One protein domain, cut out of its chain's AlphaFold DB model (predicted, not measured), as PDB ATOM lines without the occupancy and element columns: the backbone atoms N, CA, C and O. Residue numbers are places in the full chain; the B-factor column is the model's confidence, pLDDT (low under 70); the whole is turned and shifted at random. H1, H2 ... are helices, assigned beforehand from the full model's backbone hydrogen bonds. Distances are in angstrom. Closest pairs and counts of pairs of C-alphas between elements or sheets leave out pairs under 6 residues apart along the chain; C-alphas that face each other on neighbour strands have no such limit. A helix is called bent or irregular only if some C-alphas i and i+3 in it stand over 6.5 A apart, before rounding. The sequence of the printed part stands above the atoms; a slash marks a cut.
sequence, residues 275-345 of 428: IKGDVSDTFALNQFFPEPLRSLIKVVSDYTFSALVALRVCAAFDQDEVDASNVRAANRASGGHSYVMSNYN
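AT A GLANCE: This is residues 275 to 345 of the 428 residues of an uncharacterized protein of Geotrichum candidum (UniProt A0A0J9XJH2). A loose, open row of helices: long H2 at one end with short H1 packed on it, then H3 set away from both, and H4 at the far end. The printed part has 71 residues with four named helices, H1 to H4, and no named strand, all helix. It is loose, with a radius of gyration of the C-alphas of 15.1 A and spans of 44 by 31 by 18 A.

IN THESE COORDINATES: H1 is residues 285 to 288, from C-alpha 285 at (212.206, 19.647, -7.837). H2, residues 291 to 310, is 28.7 A long, with a kink of 26 degrees near residue 298; it is only just irregular, C-alphas 292 and 295 being 6.52 A apart. H3, residues 319 to 333, is 20.9 A long. H4, residues 337 to 345, ends at C-alpha 345 at (243.510, 6.819, -10.278).

HOW THE PARTS SIT: H1 and H2 touch, H2 with residues 293 to 301 alone; their closest C-alphas, of Asn 286 and Arg 294, are 4.8 A apart. H2 and H3 are apart. H3 and H4 meet only through their link. Every O i to N i+4 pair is within hydrogen-bond range in H3, 14 of 16 in H2 and 1 of 5 in H4, where 2 of 6 O i to N i+3 pairs are; H1 is too short for an O i to N i+4 pair.

THE WHOLE: The farthest C-alphas, of Ala 310 and Asn 345, are 44.7 A apart. The printed part has no cut and no long link. Residues 333 to 345 have pLDDT under 70.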
ATOM      1  N   ILE A 275     222.959   4.041 -17.077       80.69
ATOM      2  CA  ILE A 275     221.809   4.612 -16.374       80.69
ATOM      3  C   ILE A 275     221.597   6.038 -16.871       80.69
ATOM      4  O   ILE A 275     222.558   6.802 -17.007       80.69
ATOM      5  N   LYS A 276     220.352   6.386 -17.198       82.62
ATOM      6  CA  LYS A 276     219.970   7.720 -17.671       82.62
ATOM      7  C   LYS A 276     219.343   8.506 -16.525       82.62
ATOM      8  O   LYS A 276     218.473   7.997 -15.836       82.62
ATOM      9  N   GLY A 277     219.762   9.753 -16.365       84.94
ATOM     10  CA  GLY A 277     219.221  10.657 -15.364       84.94
ATOM     11  C   GLY A 277     219.541  10.264 -13.921       84.94
ATOM     12  O   GLY A 277     220.355   9.381 -13.640       84.94
ATOM     13  N   ASP A 278     218.893  10.965 -12.998       83.44
ATOM     14  CA  ASP A 278     218.934  10.694 -11.564       83.44
ATOM     15  C   ASP A 278     217.511  10.743 -11.044       83.44
ATOM     16  O   ASP A 278     216.979  11.823 -10.804       83.44
ATOM     17  N   VAL A 279     216.894   9.570 -10.924       85.75
ATOM     18  CA  VAL A 279     215.473   9.386 -10.604       85.75
ATOM     19  C   VAL A 279     215.208   9.476  -9.092       85.75
ATOM     20  O   VAL A 279     214.061   9.472  -8.654       85.75
ATOM     21  N   SER A 280     216.242   9.693  -8.272       86.12
ATOM     22  CA  SER A 280     216.111   9.693  -6.814       86.12
ATOM     23  C   SER A 280     215.152  10.765  -6.307       86.12
ATOM     24  O   SER A 280     215.157  11.905  -6.781       86.12
ATOM     25  N   ASP A 281     214.375  10.443  -5.282       86.44
ATOM     26  CA  ASP A 281     213.502  11.410  -4.636       86.44
ATOM     27  C   ASP A 281     214.310  12.591  -4.137       86.44
ATOM     28  O   ASP A 281     213.875  13.706  -4.357       86.44
ATOM     29  N   THR A 282     215.520  12.374  -3.604       85.44
ATOM     30  CA  THR A 282     216.461  13.408  -3.113       85.44
ATOM     31  C   THR A 282     216.819  14.512  -4.130       85.44
ATOM     32  O   THR A 282     217.302  15.591  -3.757       85.44
ATOM     33  N   PHE A 283     216.605  14.251  -5.424       88.06
ATOM     34  CA  PHE A 283     216.851  15.189  -6.519       88.06
ATOM     35  C   PHE A 283     215.555  15.731  -7.157       88.06
ATOM     36  O   PHE A 283     215.591  16.441  -8.169       88.06
ATOM     37  N   ALA A 284     214.399  15.461  -6.551       87.75
ATOM     38  CA  ALA A 284     213.124  16.017  -6.979       87.75
ATOM     39  C   ALA A 284     213.088  17.553  -6.845       87.75
ATOM     40  O   ALA A 284     213.770  18.160  -6.006       87.75
ATOM     41  N   LEU A 285     212.280  18.190  -7.700       88.25
ATOM     42  CA  LEU A 285     212.206  19.647  -7.837       88.25
ATOM     43  C   LEU A 285     211.807  20.341  -6.525       88.25
ATOM     44  O   LEU A 285     212.404  21.342  -6.131       88.25
ATOM     45  N   ASN A 286     210.835  19.778  -5.813       88.50
ATOM     46  CA  ASN A 286     210.343  20.305  -4.540       88.50
ATOM     47  C   ASN A 286     211.463  20.470  -3.499       88.50
ATOM     48  O   ASN A 286     211.505  21.465  -2.783       88.50
ATOM     49  N   GLN A 287     212.430  19.559  -3.447       88.31
ATOM     50  CA  GLN A 287     213.470  19.557  -2.415       88.31
ATOM     51  C   GLN A 287     214.572  20.592  -2.628       88.31
ATOM     52  O   GLN A 287     215.498  20.677  -1.820       88.31
ATOM     53  N   PHE A 288     214.542  21.353  -3.723       86.81
ATOM     54  CA  PHE A 288     215.415  22.520  -3.874       86.81
ATOM     55  C   PHE A 288     214.986  23.675  -2.961       86.81
ATOM     56  O   PHE A 288     215.821  24.499  -2.609       86.81
ATOM     57  N   PHE A 289     213.723  23.702  -2.531       87.44
ATOM     58  CA  PHE A 289     213.117  24.823  -1.819       87.44
ATOM     59  C   PHE A 289     212.908  24.517  -0.319       87.44
ATOM     60  O   PHE A 289     212.934  23.347   0.076       87.44
ATOM     61  N   PRO A 290     212.746  25.537   0.548       84.25
ATOM     62  CA  PRO A 290     212.427  25.375   1.975       84.25
ATOM     63  C   PRO A 290     211.018  24.808   2.226       84.25
ATOM     64  O   PRO A 290     210.159  24.877   1.352       84.25
ATOM     65  N   GLU A 291     210.761  24.288   3.433       82.94
ATOM     66  CA  GLU A 291     209.527  23.551   3.780       82.94
ATOM     67  C   GLU A 291     208.196  24.222   3.419       82.94
ATOM     68  O   GLU A 291     207.367  23.523   2.835       82.94
ATOM     69  N   PRO A 292     207.988  25.537   3.627       83.31
ATOM     70  CA  PRO A 292     206.730  26.175   3.231       83.31
ATOM     71  C   PRO A 292     206.454  26.084   1.722       83.31
ATOM     72  O   PRO A 292     205.309  25.984   1.297       83.31
ATOM     73  N   LEU A 293     207.509  26.090   0.901       83.81
ATOM     74  CA  LEU A 293     207.407  26.030  -0.558       83.81
ATOM     75  C   LEU A 293     207.435  24.593  -1.092       83.81
ATOM     76  O   LEU A 293     206.946  24.341  -2.190       83.81
ATOM     77  N   ARG A 294     207.980  23.632  -0.333       86.75
ATOM     78  CA  ARG A 294     208.088  22.227  -0.763       86.75
ATOM     79  C   ARG A 294     206.735  21.606  -1.069       86.75
ATOM     80  O   ARG A 294     206.616  20.919  -2.080       86.75
ATOM     81  N   SER A 295     205.755  21.812  -0.195       88.38
ATOM     82  CA  SER A 295     204.415  21.235  -0.340       88.38
ATOM     83  C   SER A 295     203.713  21.787  -1.580       88.38
ATOM     84  O   SER A 295     203.247  21.012  -2.412       88.38
ATOM     85  N   LEU A 296     203.739  23.110  -1.755       88.00
ATOM     86  CA  LEU A 296     203.150  23.793  -2.910       88.00
ATOM     87  C   LEU A 296     203.792  23.333  -4.222       88.00
ATOM     88  O   LEU A 296     203.101  22.939  -5.160       88.00
ATOM     89  N   ILE A 297     205.126  23.319  -4.270       88.19
ATOM     90  CA  ILE A 297     205.869  22.929  -5.471       88.19
ATOM     91  C   ILE A 297     205.688  21.443  -5.769       88.19
ATOM     92  O   ILE A 297     205.647  21.076  -6.937       88.19
ATOM     93  N   LYS A 298     205.543  20.581  -4.752       88.19
ATOM     94  CA  LYS A 298     205.276  19.152  -4.964       88.19
ATOM     95  C   LYS A 298     203.969  18.942  -5.724       88.19
ATOM     96  O   LYS A 298     203.987  18.262  -6.739       88.19
ATOM     97  N   VAL A 299     202.878  19.569  -5.283       88.69
ATOM     98  CA  VAL A 299     201.568  19.430  -5.943       88.69
ATOM     99  C   VAL A 299     201.647  19.864  -7.411       88.69
ATOM    100  O   VAL A 299     201.221  19.130  -8.302       88.69
ATOM    101  N   VAL A 300     202.259  21.021  -7.676       87.31
ATOM    102  CA  VAL A 300     202.415  21.546  -9.043       87.31
ATOM    103  C   VAL A 300     203.347  20.661  -9.885       87.31
ATOM    104  O   VAL A 300     203.059  20.375 -11.048       87.31
ATOM    105  N   SER A 301     204.457  20.199  -9.310       85.38
ATOM    106  CA  SER A 301     205.439  19.353  -9.997       85.38
ATOM    107  C   SER A 301     204.878  17.973 -10.338       85.38
ATOM    108  O   SER A 301     205.155  17.462 -11.419       85.38
ATOM    109  N   ASP A 302     204.094  17.366  -9.447       86.12
ATOM    110  CA  ASP A 302     203.506  16.041  -9.670       86.12
ATOM    111  C   ASP A 302     202.425  16.105 -10.762       86.12
ATOM    112  O   ASP A 302     202.372  15.242 -11.645       86.12
ATOM    113  N   TYR A 303     201.612  17.168 -10.766       86.44
ATOM    114  CA  TYR A 303     200.621  17.411 -11.817       86.44
ATOM    115  C   TYR A 303     201.280  17.641 -13.184       86.44
ATOM    116  O   TYR A 303     200.912  17.004 -14.169       86.44
ATOM    117  N   THR A 304     202.292  18.514 -13.243       82.38
ATOM    118  CA  THR A 304     203.022  18.789 -14.492       82.38
ATOM    119  C   THR A 304     203.751  17.552 -15.013       82.38
ATOM    120  O   THR A 304     203.693  17.281 -16.210       82.38
ATOM    121  N   PHE A 305     204.369  16.752 -14.139       82.12
ATOM    122  CA  PHE A 305     204.987  15.486 -14.535       82.12
ATOM    123  C   PHE A 305     203.958  14.498 -15.096       82.12
ATOM    124  O   PHE A 305     204.166  13.949 -16.175       82.12
ATOM    125  N   SER A 306     202.818  14.336 -14.420       82.19
ATOM    126  CA  SER A 306     201.733  13.458 -14.880       82.19
ATOM    127  C   SER A 306     201.191  13.891 -16.246       82.19
ATOM    128  O   SER A 306     200.983  13.056 -17.125       82.19
ATOM    129  N   ALA A 307     201.039  15.202 -16.464       81.25
ATOM    130  CA  ALA A 307     200.644  15.756 -17.754       81.25
ATOM    131  C   ALA A 307     201.693  15.482 -18.849       81.25
ATOM    132  O   ALA A 307     201.340  15.077 -19.955       81.25
ATOM    133  N   LEU A 308     202.987  15.639 -18.552       79.94
ATOM    134  CA  LEU A 308     204.070  15.363 -19.506       79.94
ATOM    135  C   LEU A 308     204.190  13.874 -19.861       79.94
ATOM    136  O   LEU A 308     204.510  13.544 -21.006       79.94
ATOM    137  N   VAL A 309     203.910  12.977 -18.912       84.19
ATOM    138  CA  VAL A 309     203.828  11.527 -19.159       84.19
ATOM    139  C   VAL A 309     202.614  11.199 -20.030       84.19
ATOM    140  O   VAL A 309     202.745  10.447 -20.996       84.19
ATOM    141  N   ALA A 310     201.456  11.814 -19.764       82.62
ATOM    142  CA  ALA A 310     200.257  11.649 -20.588       82.62
ATOM    143  C   ALA A 310     200.473  12.133 -22.034       82.62
ATOM    144  O   ALA A 310     200.036  11.483 -22.982       82.62
ATOM    145  N   LEU A 311     201.227  13.223 -22.212       81.62
ATOM    146  CA  LEU A 311     201.633  13.753 -23.518       81.62
ATOM    147  C   LEU A 311     202.794  12.973 -24.172       81.62
ATOM    148  O   LEU A 311     203.261  13.364 -25.241       81.62
ATOM    149  N   ARG A 312     203.275  11.882 -23.551       78.38
ATOM    150  CA  ARG A 312     204.430  11.068 -23.985       78.38
ATOM    151  C   ARG A 312     205.721  11.861 -24.228       78.38
ATOM    152  O   ARG A 312     206.584  11.434 -24.992       78.38
ATOM    153  N   VAL A 313     205.878  12.991 -23.542       76.00
ATOM    154  CA  VAL A 313     207.117  13.783 -23.555       76.00
ATOM    155  C   VAL A 313     208.157  13.166 -22.613       76.00
ATOM    156  O   VAL A 313     209.350  13.184 -22.914       76.00
ATOM    157  N   CYS A 314     207.709  12.573 -21.501       70.69
ATOM    158  CA  CYS A 314     208.554  11.906 -20.508       70.69
ATOM    159  C   CYS A 314     208.159  10.434 -20.337       70.69
ATOM    160  O   CYS A 314     206.979  10.088 -20.400       70.69
ATOM    161  N   ALA A 315     209.141   9.569 -20.071       72.88
ATOM    162  CA  ALA A 315     208.877   8.203 -19.627       72.88
ATOM    163  C   ALA A 315     208.425   8.210 -18.160       72.88
ATOM    164  O   ALA A 315     208.975   8.957 -17.346       72.88
ATOM    165  N   ALA A 316     207.431   7.383 -17.831       78.44
ATOM    166  CA  ALA A 316     207.087   7.116 -16.442       78.44
ATOM    167  C   ALA A 316     208.271   6.424 -15.756       78.44
ATOM    168  O   ALA A 316     208.921   5.567 -16.356       78.44
ATOM    169  N   PHE A 317     208.562   6.824 -14.521       79.19
ATOM    170  CA  PHE A 317     209.602   6.183 -13.730       79.19
ATOM    171  C   PHE A 317     209.098   4.854 -13.182       79.19
ATOM    172  O   PHE A 317     207.981   4.785 -12.670       79.19
ATOM    173  N   ASP A 318     209.933   3.826 -13.286       82.38
ATOM    174  CA  ASP A 318     209.686   2.541 -12.645       82.38
ATOM    175  C   ASP A 318     210.095   2.598 -11.168       82.38
ATOM    176  O   ASP A 318     211.093   3.241 -10.820       82.38
ATOM    177  N   GLN A 319     209.335   1.938 -10.295       82.38
ATOM    178  CA  GLN A 319     209.559   2.013  -8.848       82.38
ATOM    179  C   GLN A 319     210.918   1.410  -8.464       82.38
ATOM    180  O   GLN A 319     211.644   1.984  -7.652       82.38
ATOM    181  N   ASP A 320     211.320   0.330  -9.135       79.25
ATOM    182  CA  ASP A 320     212.616  -0.315  -8.914       79.25
ATOM    183  C   ASP A 320     213.786   0.613  -9.301       79.25
ATOM    184  O   ASP A 320     214.815   0.672  -8.619       79.25
ATOM    185  N   GLU A 321     213.630   1.402 -10.372       81.62
ATOM    186  CA  GLU A 321     214.631   2.389 -10.792       81.62
ATOM    187  C   GLU A 321     214.734   3.552  -9.794       81.62
ATOM    188  O   GLU A 321     215.847   4.006  -9.484       81.62
ATOM    189  N   VAL A 322     213.593   4.013  -9.269       85.31
ATOM    190  CA  VAL A 322     213.519   5.046  -8.224       85.31
ATOM    191  C   VAL A 322     214.264   4.573  -6.976       85.31
ATOM    192  O   VAL A 322     215.160   5.277  -6.497       85.31
ATOM    193  N   ASP A 323     213.975   3.361  -6.503       84.38
ATOM    194  CA  ASP A 323     214.575   2.790  -5.297       84.38
ATOM    195  C   ASP A 323     216.089   2.583  -5.470       84.38
ATOM    196  O   ASP A 323     216.893   3.020  -4.634       84.38
ATOM    197  N   ALA A 324     216.517   2.043  -6.615       80.25
ATOM    198  CA  ALA A 324     217.936   1.923  -6.949       80.25
ATOM    199  C   ALA A 324     218.635   3.295  -7.051       80.25
ATOM    200  O   ALA A 324     219.821   3.436  -6.718       80.25
ATOM    201  N   SER A 325     217.943   4.339  -7.520       82.06
ATOM    202  CA  SER A 325     218.478   5.708  -7.542       82.06
ATOM    203  C   SER A 325     218.558   6.321  -6.143       82.06
ATOM    204  O   SER A 325     219.551   6.983  -5.825       82.06
ATOM    205  N   ASN A 326     217.573   6.058  -5.283       87.25
ATOM    206  CA  ASN A 326     217.543   6.497  -3.887       87.25
ATOM    207  C   ASN A 326     218.713   5.918  -3.088       87.25
ATOM    208  O   ASN A 326     219.430   6.670  -2.419       87.25
ATOM    209  N   VAL A 327     219.004   4.625  -3.245       81.81
ATOM    210  CA  VAL A 327     220.174   3.985  -2.621       81.81
ATOM    211  C   VAL A 327     221.482   4.621  -3.110       81.81
ATOM    212  O   VAL A 327     222.366   4.951  -2.314       81.81
ATOM    213  N   ARG A 328     221.614   4.875  -4.417       78.62
ATOM    214  CA  ARG A 328     222.799   5.555  -4.977       78.62
ATOM    215  C   ARG A 328     222.939   6.994  -4.484       78.62
ATOM    216  O   ARG A 328     224.059   7.472  -4.298       78.62
ATOM    217  N   ALA A 329     221.835   7.702  -4.275       79.56
ATOM    218  CA  ALA A 329     221.845   9.031  -3.676       79.56
ATOM    219  C   ALA A 329     222.281   8.995  -2.206       79.56
ATOM    220  O   ALA A 329     223.148   9.776  -1.818       79.56
ATOM    221  N   ALA A 330     221.770   8.045  -1.422       79.19
ATOM    222  CA  ALA A 330     222.176   7.847  -0.032       79.19
ATOM    223  C   ALA A 330     223.676   7.513   0.096       79.19
ATOM    224  O   ALA A 330     224.358   8.043   0.971       79.19
ATOM    225  N   ASN A 331     224.229   6.714  -0.824       74.38
ATOM    226  CA  ASN A 331     225.663   6.388  -0.854       74.38
ATOM    227  C   ASN A 331     226.562   7.590  -1.204       74.38
ATOM    228  O   ASN A 331     227.710   7.662  -0.759       74.38
ATOM    229  N   ARG A 332     226.061   8.546  -2.000       73.62
ATOM    230  CA  ARG A 332     226.756   9.826  -2.241       73.62
ATOM    231  C   ARG A 332     226.766  10.686  -0.980       73.62
ATOM    232  O   ARG A 332     227.778  11.312  -0.675       73.62
ATOM    233  N   ALA A 333     225.651  10.682  -0.259       65.12
ATOM    234  CA  ALA A 333     225.434  11.474   0.940       65.12
ATOM    235  C   ALA A 333     226.323  11.003   2.113       65.12
ATOM    236  O   ALA A 333     227.043  11.803   2.701       65.12
ATOM    237  N   SER A 334     226.416   9.687   2.335       59.94
ATOM    238  CA  SER A 334     227.145   9.063   3.455       59.94
ATOM    239  C   SER A 334     228.683   9.012   3.332       59.94
ATOM    240  O   SER A 334     229.343   8.331   4.115       59.94
ATOM    241  N   GLY A 335     229.290   9.746   2.388       55.62
ATOM    242  CA  GLY A 335     230.754   9.882   2.292       55.62
ATOM    243  C   GLY A 335     231.452   8.995   1.250       55.62
ATOM    244  O   GLY A 335     232.666   8.797   1.323       55.62
ATOM    245  N   GLY A 336     230.741   8.509   0.226       49.44
ATOM    246  CA  GLY A 336     231.293   7.680  -0.863       49.44
ATOM    247  C   GLY A 336     232.366   8.330  -1.761       49.44
ATOM    248  O   GLY A 336     232.840   7.696  -2.708       49.44
ATOM    249  N   HIS A 337     232.798   9.566  -1.485       44.56
ATOM    250  CA  HIS A 337     233.776  10.294  -2.303       44.56
ATOM    251  C   HIS A 337     235.149   9.587  -2.371       44.56
ATOM    252  O   HIS A 337     235.846   9.695  -3.384       44.56
ATOM    253  N   SER A 338     235.512   8.798  -1.353       43.66
ATOM    254  CA  SER A 338     236.745   7.990  -1.351       43.66
ATOM    255  C   SER A 338     236.681   6.773  -2.286       43.66
ATOM    256  O   SER A 338     237.715   6.338  -2.788       43.66
ATOM    257  N   TYR A 339     235.487   6.243  -2.573       41.78
ATOM    258  CA  TYR A 339     235.316   5.035  -3.393       41.78
ATOM    259  C   TYR A 339     235.348   5.344  -4.900       41.78
ATOM    260  O   TYR A 339     235.979   4.629  -5.678       41.78
ATOM    261  N   VAL A 340     234.745   6.461  -5.324       46.59
ATOM    262  CA  VAL A 340     234.712   6.873  -6.744       46.59
ATOM    263  C   VAL A 340     236.073   7.409  -7.219       46.59
ATOM    264  O   VAL A 340     236.479   7.151  -8.352       46.59
ATOM    265  N   MET A 341     236.825   8.096  -6.349       46.00
ATOM    266  CA  MET A 341     238.129   8.682  -6.702       46.00
ATOM    267  C   MET A 341     239.254   7.631  -6.801       46.00
ATOM    268  O   MET A 341     240.170   7.787  -7.612       46.00
ATOM    269  N   SER A 342     239.175   6.544  -6.018       38.69
ATOM    270  CA  SER A 342     240.156   5.441  -6.036       38.69
ATOM    271  C   SER A 342     240.197   4.733  -7.399       38.69
ATOM    272  O   SER A 342     241.269   4.528  -7.975       38.69
ATOM    273  N   ASN A 343     239.020   4.484  -7.985       43.88
ATOM    274  CA  ASN A 343     238.892   3.825  -9.288       43.88
ATOM    275  C   ASN A 343     239.408   4.683 -10.461       43.88
ATOM    276  O   ASN A 343     239.926   4.143 -11.440       43.88
ATOM    277  N   TYR A 344     239.323   6.018 -10.380       43.75
ATOM    278  CA  TYR A 344     239.843   6.908 -11.427       43.75
ATOM    279  C   TYR A 344     241.379   6.894 -11.492       43.75
ATOM    280  O   TYR A 344     241.957   6.797 -12.579       43.75
ATOM    281  N   ASN A 345     242.049   6.921 -10.335       41.25
ATOM    282  CA  ASN A 345     243.510   6.819 -10.278       41.25
ATOM    283  C   ASN A 345     244.002   5.440 -10.743       41.25
ATOM    284  O   ASN A 345     244.997   5.368 -11.464       41.25
TER     285      ASN A 345